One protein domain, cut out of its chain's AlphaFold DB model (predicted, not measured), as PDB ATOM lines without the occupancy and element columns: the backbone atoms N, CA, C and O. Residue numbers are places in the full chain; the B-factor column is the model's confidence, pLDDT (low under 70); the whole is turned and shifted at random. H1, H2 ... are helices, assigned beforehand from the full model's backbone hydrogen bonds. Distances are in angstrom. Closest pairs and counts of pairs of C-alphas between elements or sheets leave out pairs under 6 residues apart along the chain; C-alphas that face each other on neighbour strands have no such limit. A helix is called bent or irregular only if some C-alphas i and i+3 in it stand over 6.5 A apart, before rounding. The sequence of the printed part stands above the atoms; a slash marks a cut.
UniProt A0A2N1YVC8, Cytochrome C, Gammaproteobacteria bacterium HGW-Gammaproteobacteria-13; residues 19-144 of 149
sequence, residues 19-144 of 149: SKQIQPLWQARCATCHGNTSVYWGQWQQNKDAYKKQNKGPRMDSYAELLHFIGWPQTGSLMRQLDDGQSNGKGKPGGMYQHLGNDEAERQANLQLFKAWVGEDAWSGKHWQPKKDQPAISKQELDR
ATOM      1  N   SER A  19      17.062   2.837  46.161       98.12
ATOM      2  CA  SER A  19      16.042   3.882  46.109       98.12
ATOM      3  C   SER A  19      16.600   5.289  46.326       98.12
ATOM      4  O   SER A  19      16.147   6.228  45.671       98.12
ATOM      5  N   LYS A  20      17.590   5.452  47.213       97.69
ATOM      6  CA  LYS A  20      18.108   6.776  47.585       97.69
ATOM      7  C   LYS A  20      19.211   7.287  46.664       97.69
ATOM      8  O   LYS A  20      19.209   8.471  46.344       97.69
ATOM      9  N   GLN A  21      20.155   6.440  46.247       98.12
ATOM     10  CA  GLN A  21      21.316   6.893  45.466       98.12
ATOM     11  C   GLN A  21      21.378   6.279  44.068       98.12
ATOM     12  O   GLN A  21      21.612   6.997  43.097       98.12
ATOM     13  N   ILE A  22      21.148   4.971  43.930       98.62
ATOM     14  CA  ILE A  22      21.384   4.287  42.650       98.62
ATOM     15  C   ILE A  22      20.277   4.555  41.639       98.62
ATOM     16  O   ILE A  22      20.571   4.795  40.475       98.62
ATOM     17  N   GLN A  23      19.014   4.545  42.051       98.56
ATOM     18  CA  GLN A  23      17.882   4.776  41.169       98.56
ATOM     19  C   GLN A  23      17.905   6.205  40.606       98.56
ATOM     20  O   GLN A  23      17.818   6.326  39.383       98.56
ATOM     21  N   PRO A  24      18.094   7.282  41.400       98.50
ATOM     22  CA  PRO A  24      18.245   8.626  40.841       98.50
ATOM     23  C   PRO A  24      19.425   8.739  39.869       98.50
ATOM     24  O   PRO A  24      19.270   9.287  38.777       98.50
ATOM     25  N   LEU A  25      20.582   8.160  40.215       98.56
ATOM     26  CA  LEU A  25      21.755   8.140  39.339       98.56
ATOM     27  C   LEU A  25      21.476   7.387  38.027       98.56
ATOM     28  O   LEU A  25      21.799   7.877  36.945       98.56
ATOM     29  N   TRP A  26      20.821   6.229  38.111       98.69
ATOM     30  CA  TRP A  26      20.418   5.432  36.955       98.69
ATOM     31  C   TRP A  26      19.491   6.219  36.031       98.69
ATOM     32  O   TRP A  26      19.681   6.222  34.813       98.69
ATOM     33  N   GLN A  27      18.506   6.920  36.598       98.38
ATOM     34  CA  GLN A  27      17.590   7.755  35.825       98.38
ATOM     35  C   GLN A  27      18.322   8.899  35.122       98.38
ATOM     36  O   GLN A  27      18.078   9.144  33.943       98.38
ATOM     37  N   ALA A  28      19.271   9.543  35.803       98.19
ATOM     38  CA  ALA A  28      20.030  10.657  35.244       98.19
ATOM     39  C   ALA A  28      21.024  10.239  34.145       98.19
ATOM     40  O   ALA A  28      21.277  11.011  33.221       98.19
ATOM     41  N   ARG A  29      21.622   9.044  34.247       98.25
ATOM     42  CA  ARG A  29      22.789   8.661  33.431       98.25
ATOM     43  C   ARG A  29      22.566   7.482  32.487       98.25
ATOM     44  O   ARG A  29      23.287   7.356  31.500       98.25
ATOM     45  N   CYS A  30      21.586   6.622  32.755       98.38
ATOM     46  CA  CYS A  30      21.454   5.325  32.081       98.38
ATOM     47  C   CYS A  30      20.078   5.109  31.432       98.38
ATOM     48  O   CYS A  30      19.973   4.446  30.394       98.38
ATOM     49  N   ALA A  31      19.012   5.659  32.023       97.81
ATOM     50  CA  ALA A  31      17.635   5.323  31.666       97.81
ATOM     51  C   ALA A  31      17.216   5.740  30.248       97.81
ATOM     52  O   ALA A  31      16.307   5.130  29.694       97.81
ATOM     53  N   THR A  32      17.902   6.684  29.600       97.19
ATOM     54  CA  THR A  32      17.624   7.009  28.191       97.19
ATOM     55  C   THR A  32      17.742   5.779  27.283       97.19
ATOM     56  O   THR A  32      16.922   5.597  26.386       97.19
ATOM     57  N   CYS A  33      18.718   4.901  27.547       98.00
ATOM     58  CA  CYS A  33      18.979   3.703  26.740       98.00
ATOM     59  C   CYS A  33      18.589   2.395  27.449       98.00
ATOM     60  O   CYS A  33      18.494   1.350  26.802       98.00
ATOM     61  N   HIS A  34      18.374   2.430  28.766       98.38
ATOM     62  CA  HIS A  34      18.082   1.262  29.609       98.38
ATOM     63  C   HIS A  34      16.803   1.422  30.459       98.38
ATOM     64  O   HIS A  34      16.644   0.770  31.492       98.38
ATOM     65  N   GLY A  35      15.915   2.326  30.040       96.94
ATOM     66  CA  GLY A  35      14.701   2.745  30.740       96.94
ATOM     67  C   GLY A  35      13.446   1.951  30.396       96.94
ATOM     68  O   GLY A  35      13.489   0.877  29.800       96.94
ATOM     69  N   ASN A  36      12.297   2.554  30.691       95.94
ATOM     70  CA  ASN A  36      10.975   2.011  30.372       95.94
ATOM     71  C   ASN A  36      10.710   1.841  28.860       95.94
ATOM     72  O   ASN A  36       9.822   1.082  28.483       95.94
ATOM     73  N   THR A  37      11.473   2.522  27.997       93.00
ATOM     74  CA  THR A  37      11.382   2.394  26.533       93.00
ATOM     75  C   THR A  37      12.267   1.275  25.973       93.00
ATOM     76  O   THR A  37      12.230   1.002  24.764       93.00
ATOM     77  N   SER A  38      13.063   0.637  26.835       96.81
ATOM     78  CA  SER A  38      13.936  -0.487  26.512       96.81
ATOM     79  C   SER A  38      13.224  -1.821  26.711       96.81
ATOM     80  O   SER A  38      12.227  -1.928  27.423       96.81
ATOM     81  N   VAL A  39      13.740  -2.858  26.057       96.50
ATOM     82  CA  VAL A  39      13.146  -4.202  26.079       96.50
ATOM     83  C   VAL A  39      13.826  -5.094  27.110       96.50
ATOM     84  O   VAL A  39      14.992  -4.886  27.440       96.50
ATOM     85  N   TYR A  40      13.132  -6.118  27.601       96.88
ATOM     86  CA  TYR A  40      13.733  -7.086  28.522       96.88
ATOM     87  C   TYR A  40      14.912  -7.827  27.883       96.88
ATOM     88  O   TYR A  40      14.988  -7.978  26.661       96.88
ATOM     89  N   TRP A  41      15.821  -8.338  28.716       96.44
ATOM     90  CA  TRP A  41      17.058  -8.992  28.275       96.44
ATOM     91  C   TRP A  41      16.856 -10.050  27.179       96.44
ATOM     92  O   TRP A  41      17.548 -10.013  26.163       96.44
ATOM     93  N   GLY A  42      15.885 -10.954  27.343       96.25
ATOM     94  CA  GLY A  42      15.619 -12.009  26.360       96.25
ATOM     95  C   GLY A  42      15.220 -11.465  24.984       96.25
ATOM     96  O   GLY A  42      15.724 -11.931  23.965       96.25
ATOM     97  N   GLN A  43      14.388 -10.420  24.945       96.50
ATOM     98  CA  GLN A  43      14.013  -9.744  23.698       96.50
ATOM     99  C   GLN A  43      15.213  -9.013  23.091       96.50
ATOM    100  O   GLN A  43      15.454  -9.107  21.885       96.50
ATOM    101  N   TRP A  44      16.010  -8.337  23.925       97.38
ATOM    102  CA  TRP A  44      17.221  -7.659  23.473       97.38
ATOM    103  C   TRP A  44      18.210  -8.631  22.820       97.38
ATOM    104  O   TRP A  44      18.798  -8.306  21.792       97.38
ATOM    105  N   GLN A  45      18.370  -9.837  23.377       96.75
ATOM    106  CA  GLN A  45      19.244 -10.864  22.809       96.75
ATOM    107  C   GLN A  45      18.795 -11.331  21.421       96.75
ATOM    108  O   GLN A  45      19.646 -11.525  20.556       96.75
ATOM    109  N   GLN A  46      17.488 -11.480  21.198       97.12
ATOM    110  CA  GLN A  46      16.948 -11.958  19.922       97.12
ATOM    111  C   GLN A  46      17.213 -10.984  18.767       97.12
ATOM    112  O   GLN A  46      17.472 -11.424  17.654       97.12
ATOM    113  N   ASN A  47      17.191  -9.669  19.029       95.25
ATOM    114  CA  ASN A  47      17.277  -8.630  17.990       95.25
ATOM    115  C   ASN A  47      18.320  -7.545  18.304       95.25
ATOM    116  O   ASN A  47      18.122  -6.358  18.029       95.25
ATOM    117  N   LYS A  48      19.449  -7.946  18.893       95.38
ATOM    118  CA  LYS A  48      20.482  -7.048  19.432       95.38
ATOM    119  C   LYS A  48      20.916  -5.940  18.472       95.38
ATOM    120  O   LYS A  48      21.030  -4.786  18.883       95.38
ATOM    121  N   ASP A  49      21.154  -6.265  17.205       96.81
ATOM    122  CA  ASP A  49      21.646  -5.288  16.229       96.81
ATOM    123  C   ASP A  49      20.589  -4.240  15.862       96.81
ATOM    124  O   ASP A  49      20.928  -3.074  15.656       96.81
ATOM    125  N   ALA A  50      19.307  -4.613  15.848       96.81
ATOM    126  CA  ALA A  50      18.214  -3.671  15.630       96.81
ATOM    127  C   ALA A  50      18.090  -2.682  16.799       96.81
ATOM    128  O   ALA A  50      17.970  -1.478  16.570       96.81
ATOM    129  N   TYR A  51      18.189  -3.162  18.044       97.06
ATOM    130  CA  TYR A  51      18.139  -2.290  19.221       97.06
ATOM    131  C   TYR A  51      19.358  -1.377  19.325       97.06
ATOM    132  O   TYR A  51      19.206  -0.191  19.609       97.06
ATOM    133  N   LYS A  52      20.557  -1.874  19.004       95.12
ATOM    134  CA  LYS A  52      21.766  -1.038  18.943       95.12
ATOM    135  C   LYS A  52      21.642   0.109  17.943       95.12
ATOM    136  O   LYS A  52      22.027   1.221  18.276       95.12
ATOM    137  N   LYS A  53      21.069  -0.129  16.755       96.75
ATOM    138  CA  LYS A  53      20.805   0.935  15.761       96.75
ATOM    139  C   LYS A  53      19.853   2.016  16.285       96.75
ATOM    140  O   LYS A  53      19.890   3.140  15.804       96.75
ATOM    141  N   GLN A  54      19.021   1.681  17.269       95.44
ATOM    142  CA  GLN A  54      18.108   2.603  17.948       95.44
ATOM    143  C   GLN A  54      18.697   3.176  19.248       95.44
ATOM    144  O   GLN A  54      17.974   3.821  20.000       95.44
ATOM    145  N   ASN A  55      19.976   2.913  19.546       94.31
ATOM    146  CA  ASN A  55      20.620   3.249  20.818       94.31
ATOM    147  C   ASN A  55      19.883   2.684  22.048       94.31
ATOM    148  O   ASN A  55      19.841   3.311  23.101       94.31
ATOM    149  N   LYS A  56      19.310   1.480  21.930       96.31
ATOM    150  CA  LYS A  56      18.612   0.793  23.023       96.31
ATOM    151  C   LYS A  56      19.410  -0.391  23.566       96.31
ATOM    152  O   LYS A  56      19.827  -1.295  22.833       96.31
ATOM    153  N   GLY A  57      19.588  -0.397  24.880       96.69
ATOM    154  CA  GLY A  57      20.057  -1.531  25.667       96.69
ATOM    155  C   GLY A  57      18.898  -2.368  26.222       96.69
ATOM    156  O   GLY A  57      17.733  -2.067  25.949       96.69
ATOM    157  N   PRO A  58      19.189  -3.429  26.995       97.75
ATOM    158  CA  PRO A  58      18.171  -4.104  27.789       97.75
ATOM    159  C   PRO A  58      17.651  -3.192  28.907       97.75
ATOM    160  O   PRO A  58      18.383  -2.342  29.418       97.75
ATOM    161  N   ARG A  59      16.394  -3.386  29.297       98.25
ATOM    162  CA  ARG A  59      15.745  -2.692  30.409       98.25
ATOM    163  C   ARG A  59      16.436  -3.022  31.735       98.25
ATOM    164  O   ARG A  59      16.712  -4.184  32.006       98.25
ATOM    165  N   MET A  60      16.732  -1.989  32.526       98.44
ATOM    166  CA  MET A  60      17.464  -2.070  33.803       98.44
ATOM    167  C   MET A  60      17.004  -0.976  34.795       98.44
ATOM    168  O   MET A  60      17.745  -0.569  35.681       98.44
ATOM    169  N   ASP A  61      15.789  -0.447  34.628       96.75
ATOM    170  CA  ASP A  61      15.261   0.737  35.331       96.75
ATOM    171  C   ASP A  61      14.525   0.438  36.643       96.75
ATOM    172  O   ASP A  61      14.022   1.358  37.289       96.75
ATOM    173  N   SER A  62      14.470  -0.830  37.043       98.25
ATOM    174  CA  SER A  62      13.953  -1.267  38.338       98.25
ATOM    175  C   SER A  62      15.020  -2.051  39.098       98.25
ATOM    176  O   SER A  62      15.975  -2.549  38.502       98.25
ATOM    177  N   TYR A  63      14.840  -2.199  40.411       98.62
ATOM    178  CA  TYR A  63      15.755  -2.964  41.257       98.62
ATOM    179  C   TYR A  63      15.967  -4.388  40.723       98.62
ATOM    180  O   TYR A  63      17.101  -4.789  40.472       98.62
ATOM    181  N   ALA A  64      14.882  -5.122  40.459       98.12
ATOM    182  CA  ALA A  64      14.953  -6.499  39.973       98.12
ATOM    183  C   ALA A  64      15.636  -6.611  38.597       98.12
ATOM    184  O   ALA A  64      16.473  -7.492  38.395       98.12
ATOM    185  N   GLU A  65      15.332  -5.693  37.674       98.12
ATOM    186  CA  GLU A  65      15.961  -5.677  36.348       98.12
ATOM    187  C   GLU A  65      17.449  -5.321  36.425       98.12
ATOM    188  O   GLU A  65      18.252  -5.879  35.686       98.12
ATOM    189  N   LEU A  66      17.854  -4.437  37.342       98.44
ATOM    190  CA  LEU A  66      19.266  -4.123  37.553       98.44
ATOM    191  C   LEU A  66      20.019  -5.317  38.166       98.44
ATOM    192  O   LEU A  66      21.117  -5.654  37.714       98.44
ATOM    193  N   LEU A  67      19.408  -6.010  39.137       98.56
ATOM    194  CA  LEU A  67      19.996  -7.190  39.780       98.56
ATOM    195  C   LEU A  67      20.271  -8.342  38.808       98.56
ATOM    196  O   LEU A  67      21.241  -9.081  39.006       98.56
ATOM    197  N   HIS A  68      19.486  -8.458  37.735       98.31
ATOM    198  CA  HIS A  68      19.705  -9.417  36.648       98.31
ATOM    199  C   HIS A  68      21.149  -9.384  36.107       98.31
ATOM    200  O   HIS A  68      21.709 -10.416  35.730       98.31
ATOM    201  N   PHE A  69      21.763  -8.193  36.093       98.62
ATOM    202  CA  PHE A  69      23.108  -7.925  35.569       98.62
ATOM    203  C   PHE A  69      24.198  -7.873  36.644       98.62
ATOM    204  O   PHE A  69      25.361  -7.605  36.328       98.62
ATOM    205  N   ILE A  70      23.834  -8.145  37.896       98.31
ATOM    206  CA  ILE A  70      24.746  -8.211  39.038       98.31
ATOM    207  C   ILE A  70      24.881  -9.663  39.490       98.31
ATOM    208  O   ILE A  70      25.980 -10.211  39.429       98.31
ATOM    209  N   GLY A  71      23.768 -10.283  39.894       96.50
ATOM    210  CA  GLY A  71      23.735 -11.601  40.530       96.50
ATOM    211  C   GLY A  71      23.592 -12.754  39.541       96.50
ATOM    212  O   GLY A  71      24.517 -13.543  39.383       96.50
ATOM    213  N   TRP A  72      22.446 -12.867  38.866       96.44
ATOM    214  CA  TRP A  72      22.144 -13.906  37.872       96.44
ATOM    215  C   TRP A  72      20.963 -13.451  36.999       96.44
ATOM    216  O   TRP A  72      20.077 -12.774  37.521       96.44
ATOM    217  N   PRO A  73      20.886 -13.820  35.705       95.69
ATOM    218  CA  PRO A  73      21.785 -14.672  34.918       95.69
ATOM    219  C   PRO A  73      22.970 -13.948  34.280       95.69
ATOM    220  O   PRO A  73      23.883 -14.603  33.780       95.69
ATOM    221  N   GLN A  74      22.991 -12.614  34.272       97.56
ATOM    222  CA  GLN A  74      24.076 -11.830  33.677       97.56
ATOM    223  C   GLN A  74      25.106 -11.411  34.728       97.56
ATOM    224  O   GLN A  74      25.493 -10.246  34.805       97.56
ATOM    225  N   THR A  75      25.577 -12.373  35.524       98.19
ATOM    226  CA  THR A  75      26.486 -12.130  36.649       98.19
ATOM    227  C   THR A  75      27.701 -11.292  36.257       98.19
ATOM    228  O   THR A  75      28.347 -11.528  35.221       98.19
ATOM    229  N   GLY A  76      27.995 -10.282  37.078       97.19
ATOM    230  CA  GLY A  76      29.130  -9.382  36.885       97.19
ATOM    231  C   GLY A  76      29.019  -8.452  35.673       97.19
ATOM    232  O   GLY A  76      29.985  -7.762  35.354       97.19
ATOM    233  N   SER A  77      27.902  -8.446  34.932       97.88
ATOM    234  CA  SER A  77      27.787  -7.655  33.701       97.88
ATOM    235  C   SER A  77      27.780  -6.161  33.975       97.88
ATOM    236  O   SER A  77      28.486  -5.436  33.278       97.88
ATOM    237  N   LEU A  78      27.045  -5.708  34.992       98.50
ATOM    238  CA  LEU A  78      27.069  -4.313  35.422       98.50
ATOM    239  C   LEU A  78      28.495  -3.902  35.808       98.50
ATOM    240  O   LEU A  78      29.016  -2.927  35.272       98.50
ATOM    241  N   MET A  79      29.150  -4.708  36.651       97.56
ATOM    242  CA  MET A  79      30.507  -4.451  37.130       97.56
ATOM    243  C   MET A  79      31.481  -4.311  35.961       97.56
ATOM    244  O   MET A  79      32.154  -3.299  35.850       97.56
ATOM    245  N   ARG A  80      31.486  -5.254  35.007       96.62
ATOM    246  CA  ARG A  80      32.347  -5.177  33.810       96.62
ATOM    247  C   ARG A  80      32.099  -3.941  32.946       96.62
ATOM    248  O   ARG A  80      33.022  -3.492  32.274       96.62
ATOM    249  N   GLN A  81      30.859  -3.463  32.868       97.75
ATOM    250  CA  GLN A  81      30.508  -2.327  32.014       97.75
ATOM    251  C   GLN A  81      30.820  -0.982  32.666       97.75
ATOM    252  O   GLN A  81      31.154  -0.048  31.940       97.75
ATOM    253  N   LEU A  82      30.726  -0.896  33.994       98.12
ATOM    254  CA  LEU A  82      30.995   0.318  34.763       98.12
ATOM    255  C   LEU A  82      32.426   0.402  35.311       98.12
ATOM    256  O   LEU A  82      32.802   1.453  35.802       98.12
ATOM    257  N   ASP A  83      33.216  -0.670  35.250       96.88
ATOM    258  CA  ASP A  83      34.595  -0.687  35.750       96.88
ATOM    259  C   ASP A  83      35.470   0.397  35.096       96.88
ATOM    260  O   ASP A  83      35.423   0.599  33.881       96.88
ATOM    261  N   ASP A  84      36.317   1.043  35.892       96.19
ATOM    262  CA  ASP A  84      37.275   2.066  35.451       96.19
ATOM    263  C   ASP A  84      38.525   1.478  34.762       96.19
ATOM    264  O   ASP A  84      39.322   2.215  34.185       96.19
ATOM    265  N   GLY A  85      38.711   0.154  34.779       93.19
ATOM    266  CA  GLY A  85      39.885  -0.498  34.204       93.19
ATOM    267  C   GLY A  85      41.014  -0.785  35.191       93.19
ATOM    268  O   GLY A  85      41.944  -1.507  34.825       93.19
ATOM    269  N   GLN A  86      40.945  -0.269  36.419       87.75
ATOM    270  CA  GLN A  86      41.991  -0.436  37.428       87.75
ATOM    271  C   GLN A  86      41.877  -1.791  38.137       87.75
ATOM    272  O   GLN A  86      42.885  -2.459  38.359       87.75
ATOM    273  N   SER A  87      40.655  -2.251  38.425       77.25
ATOM    274  CA  SER A  87      40.401  -3.527  39.116       77.25
ATOM    275  C   SER A  87      40.454  -4.761  38.212       77.25
ATOM    276  O   SER A  87      40.576  -5.882  38.701       77.25
ATOM    277  N   ASN A  88      40.344  -4.594  36.893       69.56
ATOM    278  CA  ASN A  88      40.151  -5.722  35.978       69.56
ATOM    279  C   ASN A  88      41.445  -6.317  35.389       69.56
ATOM    280  O   ASN A  88      41.367  -7.281  34.622       69.56
ATOM    281  N   GLY A  89      42.615  -5.750  35.712       71.19
ATOM    282  CA  GLY A  89      43.929  -6.201  35.229       71.19
ATOM    283  C   GLY A  89      44.164  -6.010  33.724       71.19
ATOM    284  O   GLY A  89      45.199  -6.427  33.209       71.19
ATOM    285  N   LYS A  90      43.213  -5.398  33.005       73.25
ATOM    286  CA  LYS A  90      43.282  -5.133  31.558       73.25
ATOM    287  C   LYS A  90      43.587  -3.674  31.236       73.25
ATOM    288  O   LYS A  90      43.822  -3.370  30.070       73.25
ATOM    289  N   GLY A  91      43.525  -2.777  32.223       83.06
ATOM    290  CA  GLY A  91      43.830  -1.353  32.058       83.06
ATOM    291  C   GLY A  91      42.864  -0.599  31.140       83.06
ATOM    292  O   GLY A  91      43.159   0.520  30.735       83.06
ATOM    293  N   LYS A  92      41.724  -1.206  30.778       91.56
ATOM    294  CA  LYS A  92      40.709  -0.595  29.913       91.56
ATOM    295  C   LYS A  92      39.379  -0.480  30.662       91.56
ATOM    296  O   LYS A  92      38.909  -1.509  31.164       91.56
ATOM    297  N   PRO A  93      38.754   0.711  30.679       96.12
ATOM    298  CA  PRO A  93      37.418   0.882  31.230       96.12
ATOM    299  C   PRO A  93      36.364   0.043  30.503       96.12
ATOM    300  O   PRO A  93      36.482  -0.270  29.309       96.12
ATOM    301  N   GLY A  94      35.303  -0.289  31.228       96.81
ATOM    302  CA  GLY A  94      34.090  -0.869  30.677       96.81
ATOM    303  C   GLY A  94      33.402   0.074  29.686       96.81
ATOM    304  O   GLY A  94      33.588   1.290  29.708       96.81
ATOM    305  N   GLY A  95      32.584  -0.489  28.793       96.19
ATOM    306  CA  GLY A  95      31.961   0.282  27.714       96.19
ATOM    307  C   GLY A  95      30.985   1.355  28.198       96.19
ATOM    308  O   GLY A  95      30.751   2.320  27.479       96.19
ATOM    309  N   MET A  96      30.429   1.199  29.403       98.00
ATOM    310  CA  MET A  96      29.457   2.131  29.975       98.00
ATOM    311  C   MET A  96      30.070   3.098  30.996       98.00
ATOM    312  O   MET A  96      29.387   4.035  31.398       98.00
ATOM    313  N   TYR A  97      31.347   2.935  31.372       98.19
ATOM    314  CA  TYR A  97      32.043   3.804  32.331       98.19
ATOM    315  C   TYR A  97      31.938   5.289  31.956       98.19
ATOM    316  O   TYR A  97      31.630   6.137  32.791       98.19
ATOM    317  N   GLN A  98      32.097   5.598  30.668       98.00
ATOM    318  CA  GLN A  98      32.002   6.956  30.126       98.00
ATOM    319  C   GLN A  98      30.660   7.657  30.410       98.00
ATOM    320  O   GLN A  98      30.604   8.880  30.404       98.00
ATOM    321  N   HIS A  99      29.582   6.904  30.659       98.38
ATOM    322  CA  HIS A  99      28.253   7.458  30.926       98.38
ATOM    323  C   HIS A  99      28.018   7.772  32.406       98.38
ATOM    324  O   HIS A  99      27.009   8.390  32.734       98.38
ATOM    325  N   LEU A 100      28.946   7.407  33.297       98.56
ATOM    326  CA  LEU A 100      28.847   7.738  34.718       98.56
ATOM    327  C   LEU A 100      29.034   9.231  34.999       98.56
ATOM    328  O   LEU A 100      28.694   9.671  36.086       98.56
ATOM    329  N   GLY A 101      29.542  10.027  34.058       98.25
ATOM    330  CA  GLY A 101      29.804  11.441  34.299       98.25
ATOM    331  C   GLY A 101      30.422  12.153  33.105       98.25
ATOM    332  O   GLY A 101      31.001  11.525  32.216       98.25
ATOM    333  N   ASN A 102      30.301  13.476  33.103       97.75
ATOM    334  CA  ASN A 102      30.806  14.347  32.041       97.75
ATOM    335  C   ASN A 102      32.339  14.457  32.074       97.75
ATOM    336  O   ASN A 102      32.979  14.636  31.040       97.75
ATOM    337  N   ASP A 103      32.931  14.287  33.253       98.31
ATOM    338  CA  ASP A 103      34.370  14.281  33.484       98.31
ATOM    339  C   ASP A 103      34.790  13.101  34.377       98.31
ATOM    340  O   ASP A 103      33.969  12.290  34.807       98.31
ATOM    341  N   GLU A 104      36.097  12.954  34.593       97.88
ATOM    342  CA  GLU A 104      36.642  11.825  35.349       97.88
ATOM    343  C   GLU A 104      36.292  11.882  36.836       97.88
ATOM    344  O   GLU A 104      36.023  10.841  37.430       97.88
ATOM    345  N   ALA A 105      36.247  13.076  37.428       98.31
ATOM    346  CA  ALA A 105      35.896  13.232  38.833       98.31
ATOM    347  C   ALA A 105      34.452  12.775  39.080       98.31
ATOM    348  O   ALA A 105      34.191  12.016  40.014       98.31
ATOM    349  N   GLU A 106      33.528  13.163  38.199       98.50
ATOM    350  CA  GLU A 106      32.137  12.733  38.271       98.50
ATOM    351  C   GLU A 106      31.989  11.225  38.023       98.50
ATOM    352  O   GLU A 106      31.259  10.552  38.753       98.50
ATOM    353  N   ARG A 107      32.710  10.664  37.041       98.75
ATOM    354  CA  ARG A 107      32.684   9.213  36.786       98.75
ATOM    355  C   ARG A 107      33.170   8.408  37.984       98.75
ATOM    356  O   ARG A 107      32.522   7.426  38.338       98.75
ATOM    357  N   GLN A 108      34.259   8.831  38.623       98.44
ATOM    358  CA  GLN A 108      34.801   8.169  39.810       98.44
ATOM    359  C   GLN A 108      33.845   8.273  41.003       98.44
ATOM    360  O   GLN A 108      33.565   7.264  41.651       98.44
ATOM    361  N   ALA A 109      33.273   9.456  41.255       98.38
ATOM    362  CA  ALA A 109      32.294   9.647  42.325       98.38
ATOM    363  C   ALA A 109      31.058   8.750  42.134       98.38
ATOM    364  O   ALA A 109      30.628   8.063  43.060       98.38
ATOM    365  N   ASN A 110      30.525   8.688  40.912       98.75
ATOM    366  CA  ASN A 110      29.358   7.865  40.603       98.75
ATOM    367  C   ASN A 110      29.683   6.365  40.573       98.75
ATOM    368  O   ASN A 110      28.873   5.559  41.033       98.75
ATOM    369  N   LEU A 111      30.874   5.964  40.112       98.56
ATOM    370  CA  LEU A 111      31.343   4.579  40.219       98.56
ATOM    371  C   LEU A 111      31.438   4.138  41.682       98.56
ATOM    372  O   LEU A 111      31.039   3.021  42.012       98.56
ATOM    373  N   GLN A 112      31.919   5.015  42.564       98.12
ATOM    374  CA  GLN A 112      32.034   4.723  43.987       98.12
ATOM    375  C   GLN A 112      30.668   4.471  44.637       98.12
ATOM    376  O   GLN A 112      30.558   3.582  45.480       98.12
ATOM    377  N   LEU A 113      29.606   5.162  44.204       98.44
ATOM    378  CA  LEU A 113      28.242   4.863  44.655       98.44
ATOM    379  C   LEU A 113      27.824   3.434  44.276       98.44
ATOM    380  O   LEU A 113      27.329   2.694  45.128       98.44
ATOM    381  N   PHE A 114      28.075   3.011  43.032       98.56
ATOM    382  CA  PHE A 114      27.800   1.636  42.604       98.56
ATOM    383  C   PHE A 114      28.642   0.610  43.369       98.56
ATOM    384  O   PHE A 114      28.090  -0.387  43.833       98.56
ATOM    385  N   LYS A 115      29.952   0.841  43.537       97.62
ATOM    386  CA  LYS A 115      30.846  -0.051  44.296       97.62
ATOM    387  C   LYS A 115      30.387  -0.188  45.750       97.62
ATOM    388  O   LYS A 115      30.250  -1.308  46.235       97.62
ATOM    389  N   ALA A 116      30.057   0.917  46.417       97.50
ATOM    390  CA  ALA A 116      29.566   0.906  47.794       97.50
ATOM    391  C   ALA A 116      28.227   0.159  47.938       97.50
ATOM    392  O   ALA A 116      28.054  -0.613  48.884       97.50
ATOM    393  N   TRP A 117      27.303   0.348  46.989       98.38
ATOM    394  CA  TRP A 117      26.001  -0.325  46.977       98.38
ATOM    395  C   TRP A 117      26.094  -1.828  46.688       98.38
ATOM    396  O   TRP A 117      25.438  -2.633  47.350       98.38
ATOM    397  N   VAL A 118      26.921  -2.224  45.716       98.12
ATOM    398  CA  VAL A 118      27.183  -3.638  45.411       98.12
ATOM    399  C   VAL A 118      27.935  -4.310  46.564       98.12
ATOM    400  O   VAL A 118      27.647  -5.460  46.891       98.12
ATOM    401  N   GLY A 119      28.836  -3.578  47.217       96.81
ATOM    402  CA  GLY A 119      29.846  -4.088  48.137       96.81
ATOM    403  C   GLY A 119      31.220  -3.990  47.476       96.81
ATOM    404  O   GLY A 119      31.451  -4.602  46.435       96.81
ATOM    405  N   GLU A 120      32.130  -3.208  48.058       93.75
ATOM    406  CA  GLU A 120      33.453  -2.950  47.469       93.75
ATOM    407  C   GLU A 120      34.276  -4.237  47.318       93.75
ATOM    408  O   GLU A 120      34.912  -4.461  46.292       93.75
ATOM    409  N   ASP A 121      34.185  -5.131  48.302       93.00
ATOM    410  CA  ASP A 121      34.789  -6.465  48.314       93.00
ATOM    411  C   ASP A 121      34.031  -7.496  47.454       93.00
ATOM    412  O   ASP A 121      34.527  -8.602  47.211       93.00
ATOM    413  N   ALA A 122      32.838  -7.131  46.975       95.81
ATOM    414  CA  ALA A 122      31.999  -7.917  46.076       95.81
ATOM    415  C   ALA A 122      32.075  -7.442  44.611       95.81
ATOM    416  O   ALA A 122      31.477  -8.067  43.729       95.81
ATOM    417  N   TRP A 123      32.806  -6.357  44.318       96.38
ATOM    418  CA  TRP A 123      32.943  -5.818  42.963       96.38
ATOM    419  C   TRP A 123      33.742  -6.768  42.060       96.38
ATOM    420  O   TRP A 123      34.966  -6.703  41.954       96.38
ATOM    421  N   SER A 124      33.034  -7.684  41.393       94.00
ATOM    422  CA  SER A 124      33.628  -8.757  40.596       94.00
ATOM    423  C   SER A 124      33.082  -8.791  39.174       94.00
ATOM    424  O   SER A 124      31.878  -8.878  38.933       94.00
ATOM    425  N   GLY A 125      33.995  -8.790  38.200       94.06
ATOM    426  CA  GLY A 125      33.671  -8.964  36.785       94.06
ATOM    427  C   GLY A 125      33.528 -10.425  36.342       94.06
ATOM    428  O   GLY A 125      33.378 -10.672  35.139       94.06
ATOM    429  N   LYS A 126      33.603 -11.397  37.265       95.19
ATOM    430  CA  LYS A 126      33.479 -12.827  36.947       95.19
ATOM    431  C   LYS A 126      32.118 -13.153  36.329       95.19
ATOM    432  O   LYS A 126      31.141 -12.420  36.464       95.19
ATOM    433  N   HIS A 127      32.081 -14.253  35.588       96.50
ATOM    434  CA  HIS A 127      30.876 -14.735  34.921       96.50
ATOM    435  C   HIS A 127      30.242 -15.859  35.742       96.50
ATOM    436  O   HIS A 127      30.920 -16.493  36.549       96.50
ATOM    437  N   TRP A 128      28.955 -16.125  35.504       97.31
ATOM    438  CA  TRP A 128      28.265 -17.271  36.106       97.31
ATOM    439  C   TRP A 128      28.929 -18.601  35.732       97.31
ATOM    440  O   TRP A 128      29.179 -19.442  36.582       97.31
ATOM    441  N   GLN A 129      29.233 -18.769  34.444       96.44
ATOM    442  CA  GLN A 129      29.982 -19.910  33.924       96.44
ATOM    443  C   GLN A 129      31.466 -19.552  33.799       96.44
ATOM    444  O   GLN A 129      31.784 -18.385  33.538       96.44
ATOM    445  N   PRO A 130      32.381 -20.526  33.937       95.50
ATOM    446  CA  PRO A 130      33.798 -20.273  33.740       95.50
ATOM    447  C   PRO A 130      34.084 -19.829  32.299       95.50
ATOM    448  O   PRO A 130      33.382 -20.189  31.351       95.50
ATOM    449  N   LYS A 131      35.150 -19.048  32.132       91.25
ATOM    450  CA  LYS A 131      35.762 -18.745  30.832       91.25
ATOM    451  C   LYS A 131      37.163 -19.348  30.788       91.25
ATOM    452  O   LYS A 131      37.706 -19.686  31.831       91.25
ATOM    453  N   LYS A 132      37.744 -19.452  29.585       85.81
ATOM    454  CA  LYS A 132      39.033 -20.118  29.313       85.81
ATOM    455  C   LYS A 132      40.090 -19.913  30.412       85.81
ATOM    456  O   LYS A 132      40.627 -20.893  30.903       85.81
ATOM    457  N   ASP A 133      40.298 -18.664  30.831       86.38
ATOM    458  CA  ASP A 133      41.332 -18.285  31.808       86.38
ATOM    459  C   ASP A 133      40.744 -17.603  33.060       86.38
ATOM    460  O   ASP A 133      41.424 -16.841  33.745       86.38
ATOM    461  N   GLN A 134      39.448 -17.794  33.335       87.62
ATOM    462  CA  GLN A 134      38.773 -17.171  34.479       87.62
ATOM    463  C   GLN A 134      37.773 -18.140  35.116       87.62
ATOM    464  O   GLN A 134      36.836 -18.570  34.432       87.62
ATOM    465  N   PRO A 135      37.903 -18.450  36.420       94.31
ATOM    466  CA  PRO A 135      36.915 -19.274  37.098       94.31
ATOM    467  C   PRO A 135      35.548 -18.580  37.109       94.31
ATOM    468  O   PRO A 135      35.449 -17.348  37.051       94.31
ATOM    469  N   ALA A 136      34.495 -19.391  37.213       97.06
ATOM    470  CA  ALA A 136      33.169 -18.896  37.545       97.06
ATOM    471  C   ALA A 136      33.198 -18.124  38.871       97.06
ATOM    472  O   ALA A 136      34.060 -18.346  39.728       97.06
ATOM    473  N   ILE A 137      32.238 -17.223  39.041       97.50
ATOM    474  CA  ILE A 137      31.963 -16.639  40.349       97.50
ATOM    475  C   ILE A 137      31.531 -17.736  41.332       97.50
ATOM    476  O   ILE A 137      30.747 -18.622  40.991       97.50
ATOM    477  N   SER A 138      32.073 -17.700  42.544       97.19
ATOM    478  CA  SER A 138      31.708 -18.639  43.607       97.19
ATOM    479  C   SER A 138      30.492 -18.160  44.399       97.19
ATOM    480  O   SER A 138      30.160 -16.972  44.411       97.19
ATOM    481  N   LYS A 139      29.853 -19.078  45.136       96.81
ATOM    482  CA  LYS A 139      28.789 -18.719  46.083       96.81
ATOM    483  C   LYS A 139      29.297 -17.731  47.140       96.81
ATOM    484  O   LYS A 139      28.614 -16.762  47.430       96.81
ATOM    485  N   GLN A 140      30.502 -17.940  47.674       97.62
ATOM    486  CA  GLN A 140      31.083 -17.069  48.699       97.62
ATOM    487  C   GLN A 140      31.310 -15.639  48.193       97.62
ATOM    488  O   GLN A 140      31.218 -14.698  48.970       97.62
ATOM    489  N   GLU A 141      31.616 -15.466  46.905       97.25
ATOM    490  CA  GLU A 141      31.707 -14.136  46.293       97.25
ATOM    491  C   GLU A 141      30.325 -13.496  46.125       97.25
ATOM    492  O   GLU A 141      30.184 -12.300  46.365       97.25
ATOM    493  N   LEU A 142      29.301 -14.276  45.764       97.19
ATOM    494  CA  LEU A 142      27.919 -13.788  45.685       97.19
ATOM    495  C   LEU A 142      27.351 -13.406  47.057       97.19
ATOM    496  O   LEU A 142      26.636 -12.415  47.154       97.19
ATOM    497  N   ASP A 143      27.699 -14.142  48.115       97.75
ATOM    498  CA  ASP A 143      27.237 -13.882  49.487       97.75
ATOM    499  C   ASP A 143      27.720 -12.524  50.041       97.75
ATOM    500  O   ASP A 143      27.194 -12.050  51.044       97.75
ATOM    501  N   ARG A 144      28.710 -11.883  49.400       97.69
ATOM    502  CA  ARG A 144      29.214 -10.549  49.780       97.69
ATOM    503  C   ARG A 144      28.409  -9.397  49.179       97.69
ATOM    504  O   ARG A 144      28.613  -8.249  49.567       97.69
TER     505      ARG A 144
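This is residues 19 to 144 of the 149 residues of the protein "Cytochrome C" of Gammaproteobacteria bacterium HGW-Gammaproteobacteria-13 (UniProt A0A2N1YVC8). Short helices and loops make a rounded body with H6 near its middle; the one long helix, H8, covers one side of it, beside H7 and at a slant to H1. H3 and H4 form a corner far out at one end, and H9, after a long loop of residues 119 to 138, lies far out at the opposite end. The printed part has 126 residues with nine named helices, H1 to H9 in chain order, and no named strand. Its class is all helix, though under half of the residues, 61 of 126, are in named elements. The whole is compact, with a radius of gyration of the C-alphas of 14.4 A and spans of 35 by 35 by 28 A.

H1, residues 19 to 29, begins with C-alpha 19 at (16.042, 3.882, 46.109) and is 15.1 A long from first to last C-alpha. It is irregular, but only just: C-alphas 20 and 23 are 6.7 A apart. Then come H2, residues 31 to 34; H3, residues 41 to 46, 8.9 A; H4, residues 48 to 53, 8.8 A; H5, residues 63 to 67; H6, residues 77 to 82, 8.7 A; and H7, residues 97 to 100. H8, residues 104 to 118, is 20.7 A long and begins with C-alpha 104 at (36.642, 11.825, 35.349). H9, residues 139 to 142, ends with C-alpha 142 at (27.919, -13.788, 45.685).

H1 touches H8 at a steep tilt of 40 degrees, opposite ways; their closest C-alphas, of Ile 22 and Phe 114, are 6.9 A apart. H8 touches H7 with residues 106 to 111 alone, and the closest C-alphas, of Leu 100 and Arg 107, are 4.6 A apart. H6 and H7 only just touch, with 3 pairs of C-alphas within 8 A; the closest, of Leu 82 and Tyr 97, are 4.4 A apart. H6 is close to H8 but not clearly touching, at a shallow tilt of 27 degrees, opposite ways, with the closest C-alphas, of Leu 82 and Leu 111, 6.9 A apart. H1 and H2 meet only through their link, while H1 and H5 are near each other, with 5 pairs of C-alphas within 10 A. H3 and H4 are close but not clearly touching and about perpendicular at 90 degrees; their closest C-alphas, of Trp 44 and Tyr 51, are 6.9 A apart. H9 touches no helix. Every O i to N i+4 pair is within hydrogen-bond range in H3, H4, H5, H6 and H8, against 5 of 7 in H1; H2, H7 and H9 are too short for such a pair.

The two C-alphas farthest apart, of Lys 53 and Gln 140, are 38.9 A apart. The printed part has no cut. The links from H6 to H7, 14 residues, and from H8 to H9, 20 residues, are long. The mean pLDDT of the printed part is 95.9, and residue 88 is the one printed residue under 70.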